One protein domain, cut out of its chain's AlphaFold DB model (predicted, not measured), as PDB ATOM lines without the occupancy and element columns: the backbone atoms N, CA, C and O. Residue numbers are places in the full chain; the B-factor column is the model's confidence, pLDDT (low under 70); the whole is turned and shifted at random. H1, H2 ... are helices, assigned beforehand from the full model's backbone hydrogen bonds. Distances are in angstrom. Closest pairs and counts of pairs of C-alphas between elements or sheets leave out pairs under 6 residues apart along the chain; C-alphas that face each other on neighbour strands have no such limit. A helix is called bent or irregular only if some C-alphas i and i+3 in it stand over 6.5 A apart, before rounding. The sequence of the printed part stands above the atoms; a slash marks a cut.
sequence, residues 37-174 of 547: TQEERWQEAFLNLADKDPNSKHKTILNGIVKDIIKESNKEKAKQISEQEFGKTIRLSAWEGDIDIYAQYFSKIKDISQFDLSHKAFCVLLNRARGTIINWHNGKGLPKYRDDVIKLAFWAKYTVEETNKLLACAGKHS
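Overview. This is residues 37 to 174 of the 547 residues of an uncharacterized protein of Ruminococcus sp. AF41-9 (UniProt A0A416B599). Eight helices, mostly crossed, gather into a compact body: H1, H6 and H8 lie toward one end of the longest axis, H3 and H4 toward the other, with H5 and H7 nearest the middle. A long loop, residues 87 to 100, folds back on itself between H3 and H4, and its tip, residues 92 to 96, sticks out. The printed part has 138 residues, with eight named helices, H1 to H8 in order, and no named strand; the class is all helix. The radius of gyration of the C-alphas is 14.8 A, and the C-alphas span 42 by 37 by 23 A.

Arrangement. H1, residues 38 to 49, touches H6, residues 130 to 137, about perpendicular at 82 degrees; the closest C-alphas, of Gln 43 and His 137, are 5.6 A apart. H1 also touches H8, residues 160 to 169, at a steep tilt of 46 degrees, opposite ways, with C-alphas 42 and 169 closest at 4.8 A. H2, residues 62 to 71, and H3, residues 75 to 86, form a helical hairpin at a shallow tilt of 31 degrees. H3 touches H2 with residues 78 to 82 alone; C-alphas 69 and 78 are closest, at 4.9 A. H4, residues 101 to 105, touches H3, with C-alphas 79 and 102 closest at 5.9 A. H5, residues 119 to 126, touches H6 about perpendicular at 79 degrees, with C-alphas 123 and 130 closest at 5.6 A. H7, residues 146 to 155, touches H8 at a steep tilt of 47 degrees, opposite ways, with C-alphas 153 and 163 closest at 5.6 A. H2 and H7 only just touch, with 3 pairs of C-alphas within 8 A, the closest being 65 and 155 at 5.0 A. H1 and H3 are apart, as are H6 and H7. In H1 and H3 to H8 every O i to N i+4 pair is within hydrogen-bond range; in H2, 4 of 6 are.

Along the chain. H1 begins at C-alpha 38, (-55.005, 16.594, -11.008), and is 16.5 A long. H2 is only just irregular, with C-alphas 62 and 65 6.8 A apart. H3 is 15.9 A long and ends at C-alpha 86, (-35.579, 1.933, 1.568). H7 measures 14.3 A and H8 14.2 A; H8 ends at C-alpha 169, (-54.430, 10.404, -9.759).

Size, cuts and confidence. The C-alphas of Thr 37 and Asn 74, 44.5 A apart, are the two farthest from each other. The printed part has no cut. The links H1 to H2, H3 to H4 and H4 to H5 are long, with 12, 14 and 13 residues. In the second of these, residues 89 to 90 pair antiparallel with residues 99 to 100. The mean pLDDT of the printed part is 88.5, and residues 92 to 96 are under 70.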
ATOM      1  N   THR A  37     -59.153  18.921  -9.834       72.81
ATOM      2  CA  THR A  37     -57.845  19.077 -10.488       72.81
ATOM      3  C   THR A  37     -57.013  17.805 -10.349       72.81
ATOM      4  O   THR A  37     -57.343  16.865  -9.611       72.81
ATOM      5  N   GLN A  38     -55.938  17.711 -11.128       76.62
ATOM      6  CA  GLN A  38     -55.005  16.594 -11.008       76.62
ATOM      7  C   GLN A  38     -54.325  16.598  -9.631       76.62
ATOM      8  O   GLN A  38     -54.157  15.540  -9.024       76.62
ATOM      9  N   GLU A  39     -54.005  17.779  -9.113       82.94
ATOM     10  CA  GLU A  39     -53.382  17.997  -7.813       82.94
ATOM     11  C   GLU A  39     -54.300  17.607  -6.656       82.94
ATOM     12  O   GLU A  39     -53.835  16.966  -5.717       82.94
ATOM     13  N   GLU A  40     -55.592  17.933  -6.730       82.44
ATOM     14  CA  GLU A  40     -56.583  17.556  -5.713       82.44
ATOM     15  C   GLU A  40     -56.762  16.036  -5.642       82.44
ATOM     16  O   GLU A  40     -56.762  15.447  -4.558       82.44
ATOM     17  N   ARG A  41     -56.857  15.374  -6.804       83.38
ATOM     18  CA  ARG A  41     -56.945  13.905  -6.881       83.38
ATOM     19  C   ARG A  41     -55.681  13.236  -6.361       83.38
ATOM     20  O   ARG A  41     -55.766  12.229  -5.654       83.38
ATOM     21  N   TRP A  42     -54.511  13.785  -6.693       90.75
ATOM     22  CA  TRP A  42     -53.244  13.306  -6.148       90.75
ATOM     23  C   TRP A  42     -53.185  13.490  -4.634       90.75
ATOM     24  O   TRP A  42     -52.824  12.552  -3.927       90.75
ATOM     25  N   GLN A  43     -53.563  14.666  -4.133       92.75
ATOM     26  CA  GLN A  43     -53.541  14.986  -2.712       92.75
ATOM     27  C   GLN A  43     -54.381  13.993  -1.912       92.75
ATOM     28  O   GLN A  43     -53.887  13.410  -0.952       92.75
ATOM     29  N   GLU A  44     -55.628  13.762  -2.318       90.50
ATOM     30  CA  GLU A  44     -56.524  12.811  -1.657       90.50
ATOM     31  C   GLU A  44     -55.948  11.388  -1.666       90.50
ATOM     32  O   GLU A  44     -55.892  10.726  -0.627       90.50
ATOM     33  N   ALA A  45     -55.456  10.924  -2.819       92.25
ATOM     34  CA  ALA A  45     -54.851   9.601  -2.933       92.25
ATOM     35  C   ALA A  45     -53.585   9.464  -2.067       92.25
ATOM     36  O   ALA A  45     -53.378   8.430  -1.427       92.25
ATOM     37  N   PHE A  46     -52.758  10.509  -2.011       94.31
ATOM     38  CA  PHE A  46     -51.545  10.541  -1.201       94.31
ATOM     39  C   PHE A  46     -51.858  10.595   0.298       94.31
ATOM     40  O   PHE A  46     -51.210   9.891   1.070       94.31
ATOM     41  N   LEU A  47     -52.874  11.356   0.718       93.12
ATOM     42  CA  LEU A  47     -53.343  11.391   2.106       93.12
ATOM     43  C   LEU A  47     -53.848  10.020   2.562       93.12
ATOM     44  O   LEU A  47     -53.488   9.584   3.651       93.12
ATOM     45  N   ASN A  48     -54.591   9.305   1.713       93.44
ATOM     46  CA  ASN A  48     -55.031   7.939   2.012       93.44
ATOM     47  C   ASN A  48     -53.845   6.971   2.161       93.44
ATOM     48  O   ASN A  48     -53.831   6.144   3.066       93.44
ATOM     49  N   LEU A  49     -52.816   7.084   1.313       94.19
ATOM     50  CA  LEU A  49     -51.594   6.271   1.421       94.19
ATOM     51  C   LEU A  49     -50.784   6.577   2.689       94.19
ATOM     52  O   LEU A  49     -50.180   5.669   3.273       94.19
ATOM     53  N   ALA A  50     -50.746   7.856   3.065       92.06
ATOM     54  CA  ALA A  50     -50.016   8.399   4.205       92.06
ATOM     55  C   ALA A  50     -50.795   8.326   5.526       92.06
ATOM     56  O   ALA A  50     -50.262   8.744   6.557       92.06
ATOM     57  N   ASP A  51     -52.029   7.814   5.501       91.19
ATOM     58  CA  ASP A  51     -52.870   7.691   6.683       91.19
ATOM     59  C   ASP A  51     -52.162   6.841   7.747       91.19
ATOM     60  O   ASP A  51     -51.642   5.744   7.498       91.19
ATOM     61  N   LYS A  52     -52.104   7.423   8.942       89.50
ATOM     62  CA  LYS A  52     -51.382   6.902  10.097       89.50
ATOM     63  C   LYS A  52     -52.265   6.037  10.983       89.50
ATOM     64  O   LYS A  52     -51.742   5.457  11.928       89.50
ATOM     65  N   ASP A  53     -53.570   5.958  10.721       88.94
ATOM     66  CA  ASP A  53     -54.466   5.077  11.463       88.94
ATOM     67  C   ASP A  53     -54.204   3.606  11.079       88.94
ATOM     68  O   ASP A  53     -54.463   3.198   9.939       88.94
ATOM     69  N   PRO A  54     -53.734   2.756  12.014       86.38
ATOM     70  CA  PRO A  54     -53.579   1.326  11.760       86.38
ATOM     71  C   PRO A  54     -54.905   0.623  11.429       86.38
ATOM     72  O   PRO A  54     -54.881  -0.466  10.854       86.38
ATOM     73  N   ASN A  55     -56.048   1.233  11.757       88.06
ATOM     74  CA  ASN A  55     -57.394   0.734  11.464       88.06
ATOM     75  C   ASN A  55     -58.034   1.394  10.234       88.06
ATOM     76  O   ASN A  55     -59.232   1.198   9.999       88.06
ATOM     77  N   SER A  56     -57.264   2.155   9.448       88.19
ATOM     78  CA  SER A  56     -57.764   2.778   8.226       88.19
ATOM     79  C   SER A  56     -58.444   1.749   7.321       88.19
ATOM     80  O   SER A  56     -57.964   0.627   7.133       88.19
ATOM     81  N   LYS A  57     -59.584   2.138   6.745       86.88
ATOM     82  CA  LYS A  57     -60.320   1.311   5.775       86.88
ATOM     83  C   LYS A  57     -59.616   1.254   4.418       86.88
ATOM     84  O   LYS A  57     -59.959   0.414   3.587       86.88
ATOM     85  N   HIS A  58     -58.666   2.155   4.186       88.75
ATOM     86  CA  HIS A  58     -57.862   2.211   2.977       88.75
ATOM     87  C   HIS A  58     -56.583   1.385   3.143       88.75
ATOM     88  O   HIS A  58     -56.100   1.146   4.249       88.75
ATOM     89  N   LYS A  59     -56.008   0.945   2.023       92.31
ATOM     90  CA  LYS A  59     -54.660   0.378   2.024       92.31
ATOM     91  C   LYS A  59     -53.651   1.517   2.191       92.31
ATOM     92  O   LYS A  59     -53.603   2.422   1.365       92.31
ATOM     93  N   THR A  60     -52.849   1.457   3.248       94.81
ATOM     94  CA  THR A  60     -51.868   2.496   3.594       94.81
ATOM     95  C   THR A  60     -50.456   1.923   3.575       94.81
ATOM     96  O   THR A  60     -50.260   0.710   3.689       94.81
ATOM     97  N   ILE A  61     -49.446   2.786   3.474       94.81
ATOM     98  CA  ILE A  61     -48.035   2.365   3.558       94.81
ATOM     99  C   ILE A  61     -47.717   1.814   4.949       94.81
ATOM    100  O   ILE A  61     -46.971   0.839   5.074       94.81
ATOM    101  N   LEU A  62     -48.336   2.397   5.983       93.75
ATOM    102  CA  LEU A  62     -48.244   1.912   7.355       93.75
ATOM    103  C   LEU A  62     -48.717   0.455   7.448       93.75
ATOM    104  O   LEU A  62     -47.991  -0.398   7.953       93.75
ATOM    105  N   ASN A  63     -49.898   0.148   6.904       93.50
ATOM    106  CA  ASN A  63     -50.477  -1.198   6.930       93.50
ATOM    107  C   ASN A  63     -49.899  -2.173   5.889       93.50
ATOM    108  O   ASN A  63     -50.197  -3.370   5.958       93.50
ATOM    109  N   GLY A  64     -49.089  -1.684   4.952       93.81
ATOM    110  CA  GLY A  64     -48.384  -2.473   3.951       93.81
ATOM    111  C   GLY A  64     -46.970  -2.847   4.397       93.81
ATOM    112  O   GLY A  64     -46.795  -3.644   5.319       93.81
ATOM    113  N   ILE A  65     -45.955  -2.302   3.726       93.12
ATOM    114  CA  ILE A  65     -44.548  -2.685   3.922       93.12
ATOM    115  C   ILE A  65     -44.029  -2.390   5.339       93.12
ATOM    116  O   ILE A  65     -43.248  -3.168   5.882       93.12
ATOM    117  N   VAL A  66     -44.485  -1.304   5.975       93.50
ATOM    118  CA  VAL A  66     -44.050  -0.940   7.338       93.50
ATOM    119  C   VAL A  66     -44.507  -1.996   8.343       93.50
ATOM    120  O   VAL A  66     -43.717  -2.454   9.170       93.50
ATOM    121  N   LYS A  67     -45.764  -2.439   8.235       93.44
ATOM    122  CA  LYS A  67     -46.321  -3.526   9.046       93.44
ATOM    123  C   LYS A  67     -45.541  -4.823   8.889       93.44
ATOM    124  O   LYS A  67     -45.313  -5.492   9.892       93.44
ATOM    125  N   ASP A  68     -45.142  -5.170   7.667       93.25
ATOM    126  CA  ASP A  68     -44.361  -6.384   7.407       93.25
ATOM    127  C   ASP A  68     -43.006  -6.342   8.115       93.25
ATOM    128  O   ASP A  68     -42.632  -7.309   8.772       93.25
ATOM    129  N   ILE A  69     -42.302  -5.208   8.040       93.94
ATOM    130  CA  ILE A  69     -40.994  -5.035   8.689       93.94
ATOM    131  C   ILE A  69     -41.127  -5.113  10.212       93.94
ATOM    132  O   ILE A  69     -40.341  -5.801  10.855       93.94
ATOM    133  N   ILE A  70     -42.126  -4.441  10.797       93.31
ATOM    134  CA  ILE A  70     -42.329  -4.422  12.257       93.31
ATOM    135  C   ILE A  70     -42.759  -5.799  12.783       93.31
ATOM    136  O   ILE A  70     -42.358  -6.192  13.878       93.31
ATOM    137  N   LYS A  71     -43.587  -6.536  12.029       92.50
ATOM    138  CA  LYS A  71     -44.094  -7.855  12.444       92.50
ATOM    139  C   LYS A  71     -43.127  -9.008  12.179       92.50
ATOM    140  O   LYS A  71     -43.368 -10.108  12.679       92.50
ATOM    141  N   GLU A  72     -42.064  -8.798  11.409       94.31
ATOM    142  CA  GLU A  72     -41.062  -9.829  11.157       94.31
ATOM    143  C   GLU A  72     -40.263 -10.129  12.436       94.31
ATOM    144  O   GLU A  72     -39.467  -9.331  12.930       94.31
ATOM    145  N   SER A  73     -40.489 -11.326  12.978       90.06
ATOM    146  CA  SER A  73     -39.863 -11.811  14.212       90.06
ATOM    147  C   SER A  73     -38.335 -11.907  14.133       90.06
ATOM    148  O   SER A  73     -37.640 -11.716  15.136       90.06
ATOM    149  N   ASN A  74     -37.790 -12.194  12.948       93.69
ATOM    150  CA  ASN A  74     -36.357 -12.267  12.726       93.69
ATOM    151  C   ASN A  74     -35.810 -10.883  12.355       93.69
ATOM    152  O   ASN A  74     -35.933 -10.431  11.219       93.69
ATOM    153  N   LYS A  75     -35.119 -10.245  13.304       91.25
ATOM    154  CA  LYS A  75     -34.539  -8.903  13.131       91.25
ATOM    155  C   LYS A  75     -33.613  -8.766  11.922       91.25
ATOM    156  O   LYS A  75     -33.554  -7.685  11.346       91.25
ATOM    157  N   GLU A  76     -32.899  -9.822  11.545       93.12
ATOM    158  CA  GLU A  76     -32.019  -9.786  10.376       93.12
ATOM    159  C   GLU A  76     -32.835  -9.787   9.080       93.12
ATOM    160  O   GLU A  76     -32.544  -9.023   8.166       93.12
ATOM    161  N   LYS A  77     -33.928 -10.560   9.023       93.31
ATOM    162  CA  LYS A  77     -34.867 -10.515   7.892       93.31
ATOM    163  C   LYS A  77     -35.597  -9.174   7.812       93.31
ATOM    164  O   LYS A  77     -35.697  -8.611   6.729       93.31
ATOM    165  N   ALA A  78     -36.049  -8.631   8.943       92.44
ATOM    166  CA  ALA A  78     -36.683  -7.312   9.001       92.44
ATOM    167  C   ALA A  78     -35.741  -6.216   8.475       92.44
ATOM    168  O   ALA A  78     -36.138  -5.369   7.671       92.44
ATOM    169  N   LYS A  79     -34.465  -6.283   8.876       94.06
ATOM    170  CA  LYS A  79     -33.407  -5.412   8.367       94.06
ATOM    171  C   LYS A  79     -33.213  -5.582   6.863       94.06
ATOM    172  O   LYS A  79     -33.224  -4.582   6.160       94.06
ATOM    173  N   GLN A  80     -33.118  -6.811   6.360       92.69
ATOM    174  CA  GLN A  80     -32.984  -7.077   4.923       92.69
ATOM    175  C   GLN A  80     -34.153  -6.504   4.111       92.69
ATOM    176  O   GLN A  80     -33.913  -5.875   3.085       92.69
ATOM    177  N   ILE A  81     -35.397  -6.657   4.578       91.88
ATOM    178  CA  ILE A  81     -36.581  -6.076   3.917       91.88
ATOM    179  C   ILE A  81     -36.482  -4.542   3.902       91.88
ATOM    180  O   ILE A  81     -36.676  -3.918   2.860       91.88
ATOM    181  N   SER A  82     -36.134  -3.928   5.039       93.19
ATOM    182  CA  SER A  82     -35.952  -2.474   5.140       93.19
ATOM    183  C   SER A  82     -34.848  -1.965   4.211       93.19
ATOM    184  O   SER A  82     -35.056  -0.996   3.485       93.19
ATOM    185  N   GLU A  83     -33.673  -2.596   4.228       92.31
ATOM    186  CA  GLU A  83     -32.531  -2.209   3.394       92.31
ATOM    187  C   GLU A  83     -32.837  -2.390   1.906       92.31
ATOM    188  O   GLU A  83     -32.433  -1.567   1.086       92.31
ATOM    189  N   GLN A  84     -33.580  -3.441   1.561       90.81
ATOM    190  CA  GLN A  84     -34.005  -3.706   0.198       90.81
ATOM    191  C   GLN A  84     -34.951  -2.618  -0.327       90.81
ATOM    192  O   GLN A  84     -34.752  -2.133  -1.437       90.81
ATOM    193  N   GLU A  85     -35.956  -2.207   0.449       91.50
ATOM    194  CA  GLU A  85     -36.986  -1.268  -0.026       91.50
ATOM    195  C   GLU A  85     -36.609   0.212   0.130       91.50
ATOM    196  O   GLU A  85     -36.943   1.051  -0.720       91.50
ATOM    197  N   PHE A  86     -35.907   0.550   1.211       90.75
ATOM    198  CA  PHE A  86     -35.579   1.933   1.568       90.75
ATOM    199  C   PHE A  86     -34.101   2.278   1.364       90.75
ATOM    200  O   PHE A  86     -33.757   3.456   1.315       90.75
ATOM    201  N   GLY A  87     -33.237   1.277   1.191       86.19
ATOM    202  CA  GLY A  87     -31.787   1.442   1.191       86.19
ATOM    203  C   GLY A  87     -31.183   1.249   2.584       86.19
ATOM    204  O   GLY A  87     -31.867   1.289   3.606       86.19
ATOM    205  N   LYS A  88     -29.867   1.022   2.625       84.12
ATOM    206  CA  LYS A  88     -29.129   0.825   3.880       84.12
ATOM    207  C   LYS A  88     -28.927   2.135   4.632       84.12
ATOM    208  O   LYS A  88     -29.309   2.264   5.794       84.12
ATOM    209  N   THR A  89     -28.333   3.106   3.948       84.12
ATOM    210  CA  THR A  89     -28.092   4.438   4.483       84.12
ATOM    211  C   THR A  89     -28.566   5.510   3.521       84.12
ATOM    212  O   THR A  89     -28.521   5.339   2.302       84.12
ATOM    213  N   ILE A  90     -29.001   6.635   4.082       80.38
ATOM    214  CA  ILE A  90     -29.308   7.847   3.327       80.38
ATOM    215  C   ILE A  90     -28.560   9.028   3.920       80.38
ATOM    216  O   ILE A  90     -28.497   9.197   5.137       80.38
ATOM    217  N   ARG A  91     -28.036   9.871   3.031       76.88
ATOM    218  CA  ARG A  91     -27.485  11.178   3.368       76.88
ATOM    219  C   ARG A  91     -28.421  12.251   2.822       76.88
ATOM    220  O   ARG A  91     -28.567  12.385   1.611       76.88
ATOM    221  N   LEU A  92     -29.067  13.000   3.713       66.44
ATOM    222  CA  LEU A  92     -30.057  14.018   3.335       66.44
ATOM    223  C   LEU A  92     -29.415  15.318   2.828       66.44
ATOM    224  O   LEU A  92     -30.033  16.046   2.055       66.44
ATOM    225  N   SER A  93     -28.182  15.618   3.246       67.12
ATOM    226  CA  SER A  93     -27.403  16.753   2.745       67.12
ATOM    227  C   SER A  93     -25.902  16.498   2.875       67.12
ATOM    228  O   SER A  93     -25.483  15.635   3.641       67.12
ATOM    229  N   ALA A  94     -25.077  17.276   2.168       65.56
ATOM    230  CA  ALA A  94     -23.615  17.177   2.253       65.56
ATOM    231  C   ALA A  94     -23.054  17.389   3.678       65.56
ATOM    232  O   ALA A  94     -21.923  16.996   3.945       65.56
ATOM    233  N   TRP A  95     -23.847  17.988   4.569       63.03
ATOM    234  CA  TRP A  95     -23.459  18.405   5.916       63.03
ATOM    235  C   TRP A  95     -24.002  17.490   7.024       63.03
ATOM    236  O   TRP A  95     -23.652  17.668   8.187       63.03
ATOM    237  N   GLU A  96     -24.855  16.519   6.683       69.44
ATOM    238  CA  GLU A  96     -25.393  15.534   7.626       69.44
ATOM    239  C   GLU A  96     -24.673  14.184   7.489       69.44
ATOM    240  O   GLU A  96     -24.231  13.798   6.404       69.44
ATOM    241  N   GLY A  97     -24.557  13.457   8.605       76.25
ATOM    242  CA  GLY A  97     -24.039  12.089   8.619       76.25
ATOM    243  C   GLY A  97     -25.009  11.088   7.984       76.25
ATOM    244  O   GLY A  97     -26.203  11.355   7.846       76.25
ATOM    245  N   ASP A  98     -24.491   9.922   7.610       83.62
ATOM    246  CA  ASP A  98     -25.292   8.853   7.014       83.62
ATOM    247  C   ASP A  98     -26.282   8.282   8.045       83.62
ATOM    248  O   ASP A  98     -25.903   7.901   9.154       83.62
ATOM    249  N   ILE A  99     -27.560   8.209   7.674       82.81
ATOM    250  CA  ILE A  99     -28.631   7.670   8.518       82.81
ATOM    251  C   ILE A  99     -28.849   6.203   8.152       82.81
ATOM    252  O   ILE A  99     -29.279   5.927   7.035       82.81
ATOM    253  N   ASP A 100     -28.617   5.276   9.087       88.94
ATOM    254  CA  ASP A 100     -29.061   3.878   8.960       88.94
ATOM    255  C   ASP A 100     -30.584   3.809   9.137       88.94
ATOM    256  O   ASP A 100     -31.120   4.116  10.208       88.94
ATOM    257  N   ILE A 101     -31.289   3.436   8.068       89.81
ATOM    258  CA  ILE A 101     -32.754   3.505   8.020       89.81
ATOM    259  C   ILE A 101     -33.384   2.510   8.996       89.81
ATOM    260  O   ILE A 101     -34.303   2.872   9.737       89.81
ATOM    261  N   TYR A 102     -32.880   1.274   9.039       91.88
ATOM    262  CA  TYR A 102     -33.425   0.242   9.915       91.88
ATOM    263  C   TYR A 102     -33.190   0.579  11.386       91.88
ATOM    264  O   TYR A 102     -34.118   0.520  12.201       91.88
ATOM    265  N   ALA A 103     -31.967   0.988  11.731       89.88
ATOM    266  CA  ALA A 103     -31.619   1.376  13.090       89.88
ATOM    267  C   ALA A 103     -32.467   2.562  13.573       89.88
ATOM    268  O   ALA A 103     -32.984   2.522  14.692       89.88
ATOM    269  N   GLN A 104     -32.650   3.573  12.719       89.12
ATOM    270  CA  GLN A 104     -33.363   4.803  13.056       89.12
ATOM    271  C   GLN A 104     -34.877   4.601  13.193       89.12
ATOM    272  O   GLN A 104     -35.469   5.127  14.136       89.12
ATOM    273  N   TYR A 105     -35.504   3.878  12.260       89.56
ATOM    274  CA  TYR A 105     -36.966   3.860  12.133       89.56
ATOM    275  C   TYR A 105     -37.634   2.561  12.567       89.56
ATOM    276  O   TYR A 105     -38.808   2.606  12.905       89.56
ATOM    277  N   PHE A 106     -36.940   1.421  12.587       92.00
ATOM    278  CA  PHE A 106     -37.599   0.121  12.782       92.00
ATOM    279  C   PHE A 106     -37.061  -0.662  13.986       92.00
ATOM    280  O   PHE A 106     -37.834  -1.292  14.702       92.00
ATOM    281  N   SER A 107     -35.761  -0.577  14.288       90.25
ATOM    282  CA  SER A 107     -35.085  -1.465  15.254       90.25
ATOM    283  C   SER A 107     -35.633  -1.443  16.692       90.25
ATOM    284  O   SER A 107     -35.475  -2.421  17.431       90.25
ATOM    285  N   LYS A 108     -36.254  -0.329  17.101       88.19
ATOM    286  CA  LYS A 108     -36.795  -0.109  18.454       88.19
ATOM    287  C   LYS A 108     -38.319  -0.222  18.527       88.19
ATOM    288  O   LYS A 108     -38.861  -0.201  19.632       88.19
ATOM    289  N   ILE A 109     -38.996  -0.330  17.385       89.12
ATOM    290  CA  ILE A 109     -40.455  -0.357  17.307       89.12
ATOM    291  C   ILE A 109     -40.943  -1.791  17.482       89.12
ATOM    292  O   ILE A 109     -40.464  -2.706  16.819       89.12
ATOM    293  N   LYS A 110     -41.883  -1.982  18.411       84.44
ATOM    294  CA  LYS A 110     -42.464  -3.297  18.726       84.44
ATOM    295  C   LYS A 110     -43.886  -3.451  18.208       84.44
ATOM    296  O   LYS A 110     -44.337  -4.572  18.008       84.44
ATOM    297  N   ASP A 111     -44.585  -2.335  18.029       86.62
ATOM    298  CA  ASP A 111     -45.962  -2.310  17.560       86.62
ATOM    299  C   ASP A 111     -46.158  -1.233  16.495       86.62
ATOM    300  O   ASP A 111     -45.533  -0.173  16.534       86.62
ATOM    301  N   ILE A 112     -47.053  -1.503  15.548       88.31
ATOM    302  CA  ILE A 112     -47.342  -0.608  14.426       88.31
ATOM    303  C   ILE A 112     -47.849   0.770  14.876       88.31
ATOM    304  O   ILE A 112     -47.532   1.761  14.226       88.31
ATOM    305  N   SER A 113     -48.566   0.856  16.003       85.62
ATOM    306  CA  SER A 113     -49.064   2.124  16.560       85.62
ATOM    307  C   SER A 113     -47.951   3.069  17.024       85.62
ATOM    308  O   SER A 113     -48.189   4.261  17.199       85.62
ATOM    309  N   GLN A 114     -46.730   2.558  17.211       86.62
ATOM    310  CA  GLN A 114     -45.567   3.351  17.619       86.62
ATOM    311  C   GLN A 114     -44.853   4.001  16.426       86.62
ATOM    312  O   GLN A 114     -43.976   4.842  16.625       86.62
ATOM    313  N   PHE A 115     -45.183   3.599  15.194       87.56
ATOM    314  CA  PHE A 115     -44.562   4.141  13.994       87.56
ATOM    315  C   PHE A 115     -45.284   5.413  13.539       87.56
ATOM    316  O   PHE A 115     -46.436   5.368  13.116       87.56
ATOM    317  N   ASP A 116     -44.578   6.546  13.553       86.44
ATOM    318  CA  ASP A 116     -45.081   7.797  12.982       86.44
ATOM    319  C   ASP A 116     -44.541   8.010  11.562       86.44
ATOM    320  O   ASP A 116     -43.385   8.406  11.357       86.44
ATOM    321  N   LEU A 117     -45.406   7.807  10.566       85.62
ATOM    322  CA  LEU A 117     -45.114   8.098   9.161       85.62
ATOM    323  C   LEU A 117     -45.201   9.614   8.889       85.62
ATOM    324  O   LEU A 117     -46.050  10.112   8.153       85.62
ATOM    325  N   SER A 118     -44.329  10.382   9.542       88.44
ATOM    326  CA  SER A 118     -44.230  11.834   9.376       88.44
ATOM    327  C   SER A 118     -43.708  12.231   7.989       88.44
ATOM    328  O   SER A 118     -43.078  11.439   7.287       88.44
ATOM    329  N   HIS A 119     -43.860  13.511   7.616       88.50
ATOM    330  CA  HIS A 119     -43.224  14.043   6.404       88.50
ATOM    331  C   HIS A 119     -41.718  13.764   6.377       88.50
ATOM    332  O   HIS A 119     -41.189  13.410   5.331       88.50
ATOM    333  N   LYS A 120     -41.029  13.868   7.526       85.69
ATOM    334  CA  LYS A 120     -39.594  13.568   7.628       85.69
ATOM    335  C   LYS A 120     -39.308  12.093   7.340       85.69
ATOM    336  O   LYS A 120     -38.372  11.810   6.598       85.69
ATOM    337  N   ALA A 121     -40.123  11.182   7.876       87.06
ATOM    338  CA  ALA A 121     -40.007   9.756   7.583       87.06
ATOM    339  C   ALA A 121     -40.182   9.499   6.078       87.06
ATOM    340  O   ALA A 121     -39.310   8.894   5.466       87.06
ATOM    341  N   PHE A 122     -41.216  10.065   5.444       88.56
ATOM    342  CA  PHE A 122     -41.405   9.969   3.990       88.56
ATOM    343  C   PHE A 122     -40.210  10.484   3.180       88.56
ATOM    344  O   PHE A 122     -39.818   9.840   2.212       88.56
ATOM    345  N   CYS A 123     -39.613  11.615   3.573       87.00
ATOM    346  CA  CYS A 123     -38.440  12.173   2.888       87.00
ATOM    347  C   CYS A 123     -37.278  11.186   2.868       87.00
ATOM    348  O   CYS A 123     -36.651  10.993   1.828       87.00
ATOM    349  N   VAL A 124     -37.009  10.568   4.023       86.69
ATOM    350  CA  VAL A 124     -35.944   9.577   4.161       86.69
ATOM    351  C   VAL A 124     -36.302   8.323   3.373       86.69
ATOM    352  O   VAL A 124     -35.546   7.937   2.497       86.69
ATOM    353  N   LEU A 125     -37.472   7.726   3.602       88.88
ATOM    354  CA  LEU A 125     -37.835   6.444   2.990       88.88
ATOM    355  C   LEU A 125     -37.916   6.516   1.453       88.88
ATOM    356  O   LEU A 125     -37.466   5.598   0.765       88.88
ATOM    357  N   LEU A 126     -38.467   7.600   0.892       87.69
ATOM    358  CA  LEU A 126     -38.539   7.809  -0.563       87.69
ATOM    359  C   LEU A 126     -37.263   8.400  -1.165       87.69
ATOM    360  O   LEU A 126     -37.152   8.459  -2.389       87.69
ATOM    361  N   ASN A 127     -36.321   8.861  -0.340       87.12
ATOM    362  CA  ASN A 127     -35.171   9.649  -0.776       87.12
ATOM    363  C   ASN A 127     -35.590  10.862  -1.637       87.12
ATOM    364  O   ASN A 127     -35.211  11.016  -2.808       87.12
ATOM    365  N   ARG A 128     -36.464  11.702  -1.072       88.81
ATOM    366  CA  ARG A 128     -37.009  12.909  -1.716       88.81
ATOM    367  C   ARG A 128     -36.912  14.109  -0.784       88.81
ATOM    368  O   ARG A 128     -36.981  13.984   0.435       88.81
ATOM    369  N   ALA A 129     -36.777  15.294  -1.378       87.00
ATOM    370  CA  ALA A 129     -36.707  16.537  -0.626       87.00
ATOM    371  C   ALA A 129     -38.003  16.786   0.162       87.00
ATOM    372  O   ALA A 129     -39.108  16.507  -0.309       87.00
ATOM    373  N   ARG A 130     -37.875  17.403   1.341       86.75
ATOM    374  CA  ARG A 130     -39.021  17.693   2.216       86.75
ATOM    375  C   ARG A 130     -40.077  18.578   1.577       86.75
ATOM    376  O   ARG A 130     -41.263  18.315   1.757       86.75
ATOM    377  N   GLY A 131     -39.656  19.568   0.794       89.00
ATOM    378  CA  GLY A 131     -40.576  20.401   0.021       89.00
ATOM    379  C   GLY A 131     -41.431  19.583  -0.951       89.00
ATOM    380  O   GLY A 131     -42.625  19.826  -1.050       89.00
ATOM    381  N   THR A 132     -40.862  18.558  -1.596       91.19
ATOM    382  CA  THR A 132     -41.594  17.687  -2.529       91.19
ATOM    383  C   THR A 132     -42.722  16.931  -1.831       91.19
ATOM    384  O   THR A 132     -43.854  16.971  -2.298       91.19
ATOM    385  N   ILE A 133     -42.439  16.305  -0.684       92.44
ATOM    386  CA  ILE A 133     -43.450  15.560   0.087       92.44
ATOM    387  C   ILE A 133     -44.539  16.492   0.629       92.44
ATOM    388  O   ILE A 133     -45.720  16.164   0.563       92.44
ATOM    389  N   ILE A 134     -44.158  17.673   1.126       92.31
ATOM    390  CA  ILE A 134     -45.115  18.684   1.598       92.31
ATOM    391  C   ILE A 134     -46.014  19.159   0.450       92.31
ATOM    392  O   ILE A 134     -47.216  19.320   0.646       92.31
ATOM    393  N   ASN A 135     -45.461  19.357  -0.748       92.81
ATOM    394  CA  ASN A 135     -46.247  19.756  -1.911       92.81
ATOM    395  C   ASN A 135     -47.248  18.672  -2.316       92.81
ATOM    396  O   ASN A 135     -48.392  19.008  -2.603       92.81
ATOM    397  N   TRP A 136     -46.864  17.392  -2.275       93.94
ATOM    398  CA  TRP A 136     -47.790  16.279  -2.523       93.94
ATOM    399  C   TRP A 136     -48.913  16.230  -1.481       93.94
ATOM    400  O   TRP A 136     -50.082  16.171  -1.842       93.94
ATOM    401  N   HIS A 137     -48.570  16.347  -0.195       91.00
ATOM    402  CA  HIS A 137     -49.538  16.363   0.908       91.00
ATOM    403  C   HIS A 137     -50.518  17.547   0.839       91.00
ATOM    404  O   HIS A 137     -51.666  17.444   1.268       91.00
ATOM    405  N   ASN A 138     -50.072  18.685   0.309       89.81
ATOM    406  CA  ASN A 138     -50.866  19.910   0.239       89.81
ATOM    407  C   ASN A 138     -51.531  20.140  -1.126       89.81
ATOM    408  O   ASN A 138     -52.096  21.214  -1.318       89.81
ATOM    409  N   GLY A 139     -51.419  19.203  -2.076       85.38
ATOM    410  CA  GLY A 139     -51.973  19.381  -3.424       85.38
ATOM    411  C   GLY A 139     -51.343  20.548  -4.192       85.38
ATOM    412  O   GLY A 139     -52.005  21.208  -4.979       85.38
ATOM    413  N   LYS A 140     -50.062  20.851  -3.942       87.12
ATOM    414  CA  LYS A 140     -49.309  21.935  -4.608       87.12
ATOM    415  C   LYS A 140     -48.297  21.425  -5.632       87.12
ATOM    416  O   LYS A 140     -47.421  22.168  -6.070       87.12
ATOM    417  N   GLY A 141     -48.334  20.137  -5.947       84.69
ATOM    418  CA  GLY A 141     -47.447  19.547  -6.935       84.69
ATOM    419  C   GLY A 141     -47.704  18.066  -7.138       84.69
ATOM    420  O   GLY A 141     -48.142  17.360  -6.229       84.69
ATOM    421  N   LEU A 142     -47.378  17.604  -8.340       86.31
ATOM    422  CA  LEU A 142     -47.524  16.215  -8.752       86.31
ATOM    423  C   LEU A 142     -46.190  15.458  -8.648       86.31
ATOM    424  O   LEU A 142     -45.110  16.065  -8.647       86.31
ATOM    425  N   PRO A 143     -46.218  14.118  -8.579       88.56
ATOM    426  CA  PRO A 143     -45.017  13.307  -8.682       88.56
ATOM    427  C   PRO A 143     -44.347  13.494 -10.038       88.56
ATOM    428  O   PRO A 143     -44.938  13.270 -11.098       88.56
ATOM    429  N   LYS A 144     -43.071  13.880 -10.019       86.56
ATOM    430  CA  LYS A 144     -42.292  14.022 -11.252       86.56
ATOM    431  C   LYS A 144     -42.074  12.662 -11.917       86.56
ATOM    432  O   LYS A 144     -42.343  12.521 -13.108       86.56
ATOM    433  N   TYR A 145     -41.634  11.674 -11.143       86.69
ATOM    434  CA  TYR A 145     -41.271  10.340 -11.619       86.69
ATOM    435  C   TYR A 145     -42.417   9.350 -11.392       86.69
ATOM    436  O   TYR A 145     -42.993   9.315 -10.305       86.69
ATOM    437  N   ARG A 146     -42.751   8.540 -12.402       88.19
ATOM    438  CA  ARG A 146     -43.792   7.504 -12.293       88.19
ATOM    439  C   ARG A 146     -43.391   6.383 -11.342       88.19
ATOM    440  O   ARG A 146     -44.226   5.925 -10.570       88.19
ATOM    441  N   ASP A 147     -42.110   6.032 -11.323       90.12
ATOM    442  CA  ASP A 147     -41.541   5.061 -10.384       90.12
ATOM    443  C   ASP A 147     -41.800   5.423  -8.914       90.12
ATOM    444  O   ASP A 147     -42.020   4.524  -8.109       90.12
ATOM    445  N   ASP A 148     -41.862   6.712  -8.552       92.50
ATOM    446  CA  ASP A 148     -42.218   7.113  -7.183       92.50
ATOM    447  C   ASP A 148     -43.654   6.679  -6.844       92.50
ATOM    448  O   ASP A 148     -43.921   6.181  -5.753       92.50
ATOM    449  N   VAL A 149     -44.575   6.817  -7.799       94.56
ATOM    450  CA  VAL A 149     -45.987   6.440  -7.649       94.56
ATOM    451  C   VAL A 149     -46.141   4.921  -7.572       94.56
ATOM    452  O   VAL A 149     -46.864   4.414  -6.716       94.56
ATOM    453  N   ILE A 150     -45.424   4.185  -8.423       94.69
ATOM    454  CA  ILE A 150     -45.433   2.716  -8.425       94.69
ATOM    455  C   ILE A 150     -44.822   2.182  -7.129       94.69
ATOM    456  O   ILE A 150     -45.390   1.285  -6.512       94.69
ATOM    457  N   LYS A 151     -43.722   2.774  -6.654       95.19
ATOM    458  CA  LYS A 151     -43.110   2.415  -5.371       95.19
ATOM    459  C   LYS A 151     -44.092   2.589  -4.209       95.19
ATOM    460  O   LYS A 151     -44.214   1.690  -3.380       95.19
ATOM    461  N   LEU A 152     -44.838   3.696  -4.180       95.88
ATOM    462  CA  LEU A 152     -45.891   3.925  -3.184       95.88
ATOM    463  C   LEU A 152     -47.004   2.865  -3.262       95.88
ATOM    464  O   LEU A 152     -47.429   2.354  -2.226       95.88
ATOM    465  N   ALA A 153     -47.436   2.492  -4.471       96.56
ATOM    466  CA  ALA A 153     -48.433   1.440  -4.679       96.56
ATOM    467  C   ALA A 153     -47.943   0.065  -4.186       96.56
ATOM    468  O   ALA A 153     -48.679  -0.652  -3.505       96.56
ATOM    469  N   PHE A 154     -46.683  -0.281  -4.473       96.12
ATOM    470  CA  PHE A 154     -46.034  -1.497  -3.977       96.12
ATOM    471  C   PHE A 154     -46.004  -1.506  -2.448       96.12
ATOM    472  O   PHE A 154     -46.465  -2.457  -1.820       96.12
ATOM    473  N   TRP A 155     -45.561  -0.413  -1.830       95.81
ATOM    474  CA  TRP A 155     -45.500  -0.301  -0.375       95.81
ATOM    475  C   TRP A 155     -46.857  -0.397   0.314       95.81
ATOM    476  O   TRP A 155     -46.928  -0.921   1.423       95.81
ATOM    477  N   ALA A 156     -47.927   0.056  -0.334       95.88
ATOM    478  CA  ALA A 156     -49.294  -0.103   0.155       95.88
ATOM    479  C   ALA A 156     -49.954  -1.433  -0.268       95.88
ATOM    480  O   ALA A 156     -51.102  -1.691   0.095       95.88
ATOM    481  N   LYS A 157     -49.238  -2.300  -1.000       95.69
ATOM    482  CA  LYS A 157     -49.705  -3.607  -1.499       95.69
ATOM    483  C   LYS A 157     -50.955  -3.516  -2.375       95.69
ATOM    484  O   LYS A 157     -51.933  -4.261  -2.206       95.69
ATOM    485  N   TYR A 158     -50.947  -2.555  -3.286       95.81
ATOM    486  CA  TYR A 158     -52.037  -2.339  -4.230       95.81
ATOM    487  C   TYR A 158     -52.127  -3.478  -5.256       95.81
ATOM    488  O   TYR A 158     -51.142  -4.152  -5.541       95.81
ATOM    489  N   THR A 159     -53.314  -3.728  -5.806       93.62
ATOM    490  CA  THR A 159     -53.488  -4.550  -7.015       93.62
ATOM    491  C   THR A 159     -53.097  -3.758  -8.264       93.62
ATOM    492  O   THR A 159     -52.777  -2.567  -8.185       93.62
ATOM    493  N   VAL A 160     -53.140  -4.391  -9.441       90.44
ATOM    494  CA  VAL A 160     -52.928  -3.694 -10.722       90.44
ATOM    495  C   VAL A 160     -53.970  -2.586 -10.911       90.44
ATOM    496  O   VAL A 160     -53.620  -1.461 -11.262       90.44
ATOM    497  N   GLU A 161     -55.239  -2.856 -10.602       89.81
ATOM    498  CA  GLU A 161     -56.333  -1.889 -10.729       89.81
ATOM    499  C   GLU A 161     -56.167  -0.709  -9.766       89.81
ATOM    500  O   GLU A 161     -56.344   0.445 -10.156       89.81
ATOM    501  N   GLU A 162     -55.808  -0.976  -8.509       93.25
ATOM    502  CA  GLU A 162     -55.545   0.070  -7.513       93.25
ATOM    503  C   GLU A 162     -54.312   0.906  -7.892       93.25
ATOM    504  O   GLU A 162     -54.321   2.130  -7.745       93.25
ATOM    505  N   THR A 163     -53.275   0.268  -8.440       93.62
ATOM    506  CA  THR A 163     -52.070   0.951  -8.934       93.62
ATOM    507  C   THR A 163     -52.395   1.857 -10.117       93.62
ATOM    508  O   THR A 163     -51.969   3.010 -10.133       93.62
ATOM    509  N   ASN A 164     -53.205   1.392 -11.071       89.06
ATOM    510  CA  ASN A 164     -53.641   2.202 -12.210       89.06
ATOM    511  C   ASN A 164     -54.478   3.408 -11.774       89.06
ATOM    512  O   ASN A 164     -54.262   4.507 -12.282       89.06
ATOM    513  N   LYS A 165     -55.354   3.250 -10.774       88.00
ATOM    514  CA  LYS A 165     -56.080   4.383 -10.174       88.00
ATOM    515  C   LYS A 165     -55.126   5.401  -9.549       88.00
ATOM    516  O   LYS A 165     -55.288   6.599  -9.763       88.00
ATOM    517  N   LEU A 166     -54.104   4.945  -8.823       92.00
ATOM    518  CA  LEU A 166     -53.108   5.840  -8.228       92.00
ATOM    519  C   LEU A 166     -52.277   6.574  -9.295       92.00
ATOM    520  O   LEU A 166     -52.054   7.779  -9.182       92.00
ATOM    521  N   LEU A 167     -51.854   5.869 -10.349       89.19
ATOM    522  CA  LEU A 167     -51.161   6.449 -11.502       89.19
ATOM    523  C   LEU A 167     -52.025   7.502 -12.200       89.19
ATOM    524  O   LEU A 167     -51.530   8.588 -12.507       89.19
ATOM    525  N   ALA A 168     -53.317   7.223 -12.378       81.12
ATOM    526  CA  ALA A 168     -54.272   8.178 -12.923       81.12
ATOM    527  C   ALA A 168     -54.390   9.430 -12.039       81.12
ATOM    528  O   ALA A 168     -54.324  10.539 -12.570       81.12
ATOM    529  N   CYS A 169     -54.457   9.281 -10.708       85.06
ATOM    530  CA  CYS A 169     -54.430  10.404  -9.759       85.06
ATOM    531  C   CYS A 169     -53.118  11.201  -9.795       85.06
ATOM    532  O   CYS A 169     -53.131  12.387  -9.490       85.06
ATOM    533  N   ALA A 170     -51.999  10.601 -10.200       85.31
ATOM    534  CA  ALA A 170     -50.710  11.281 -10.350       85.31
ATOM    535  C   ALA A 170     -50.469  11.875 -11.754       85.31
ATOM    536  O   ALA A 170     -49.373  12.368 -12.033       85.31
ATOM    537  N   GLY A 171     -51.444  11.776 -12.667       76.44
ATOM    538  CA  GLY A 171     -51.295  12.219 -14.056       76.44
ATOM    539  C   GLY A 171     -50.343  11.343 -14.880       76.44
ATOM    540  O   GLY A 171     -49.746  11.817 -15.844       76.44
ATOM    541  N   LYS A 172     -50.159  10.073 -14.498       82.06
ATOM    542  CA  LYS A 172     -49.293   9.102 -15.189       82.06
ATOM    543  C   LYS A 172     -50.112   8.120 -16.022       82.06
ATOM    544  O   LYS A 172     -51.319   7.969 -15.809       82.06
ATOM    545  N   HIS A 173     -49.463   7.489 -16.996       77.88
ATOM    546  CA  HIS A 173     -50.094   6.451 -17.807       77.88
ATOM    547  C   HIS A 173     -50.280   5.169 -16.989       77.88
ATOM    548  O   HIS A 173     -49.458   4.856 -16.111       77.88
ATOM    549  N   SER A 174     -51.354   4.441 -17.281       82.06
ATOM    550  CA  SER A 174     -51.659   3.158 -16.643       82.06
ATOM    551  C   SER A 174     -50.560   2.132 -16.917       82.06
ATOM    552  O   SER A 174     -49.815   2.240 -17.896       82.06
TER     553      SER A 174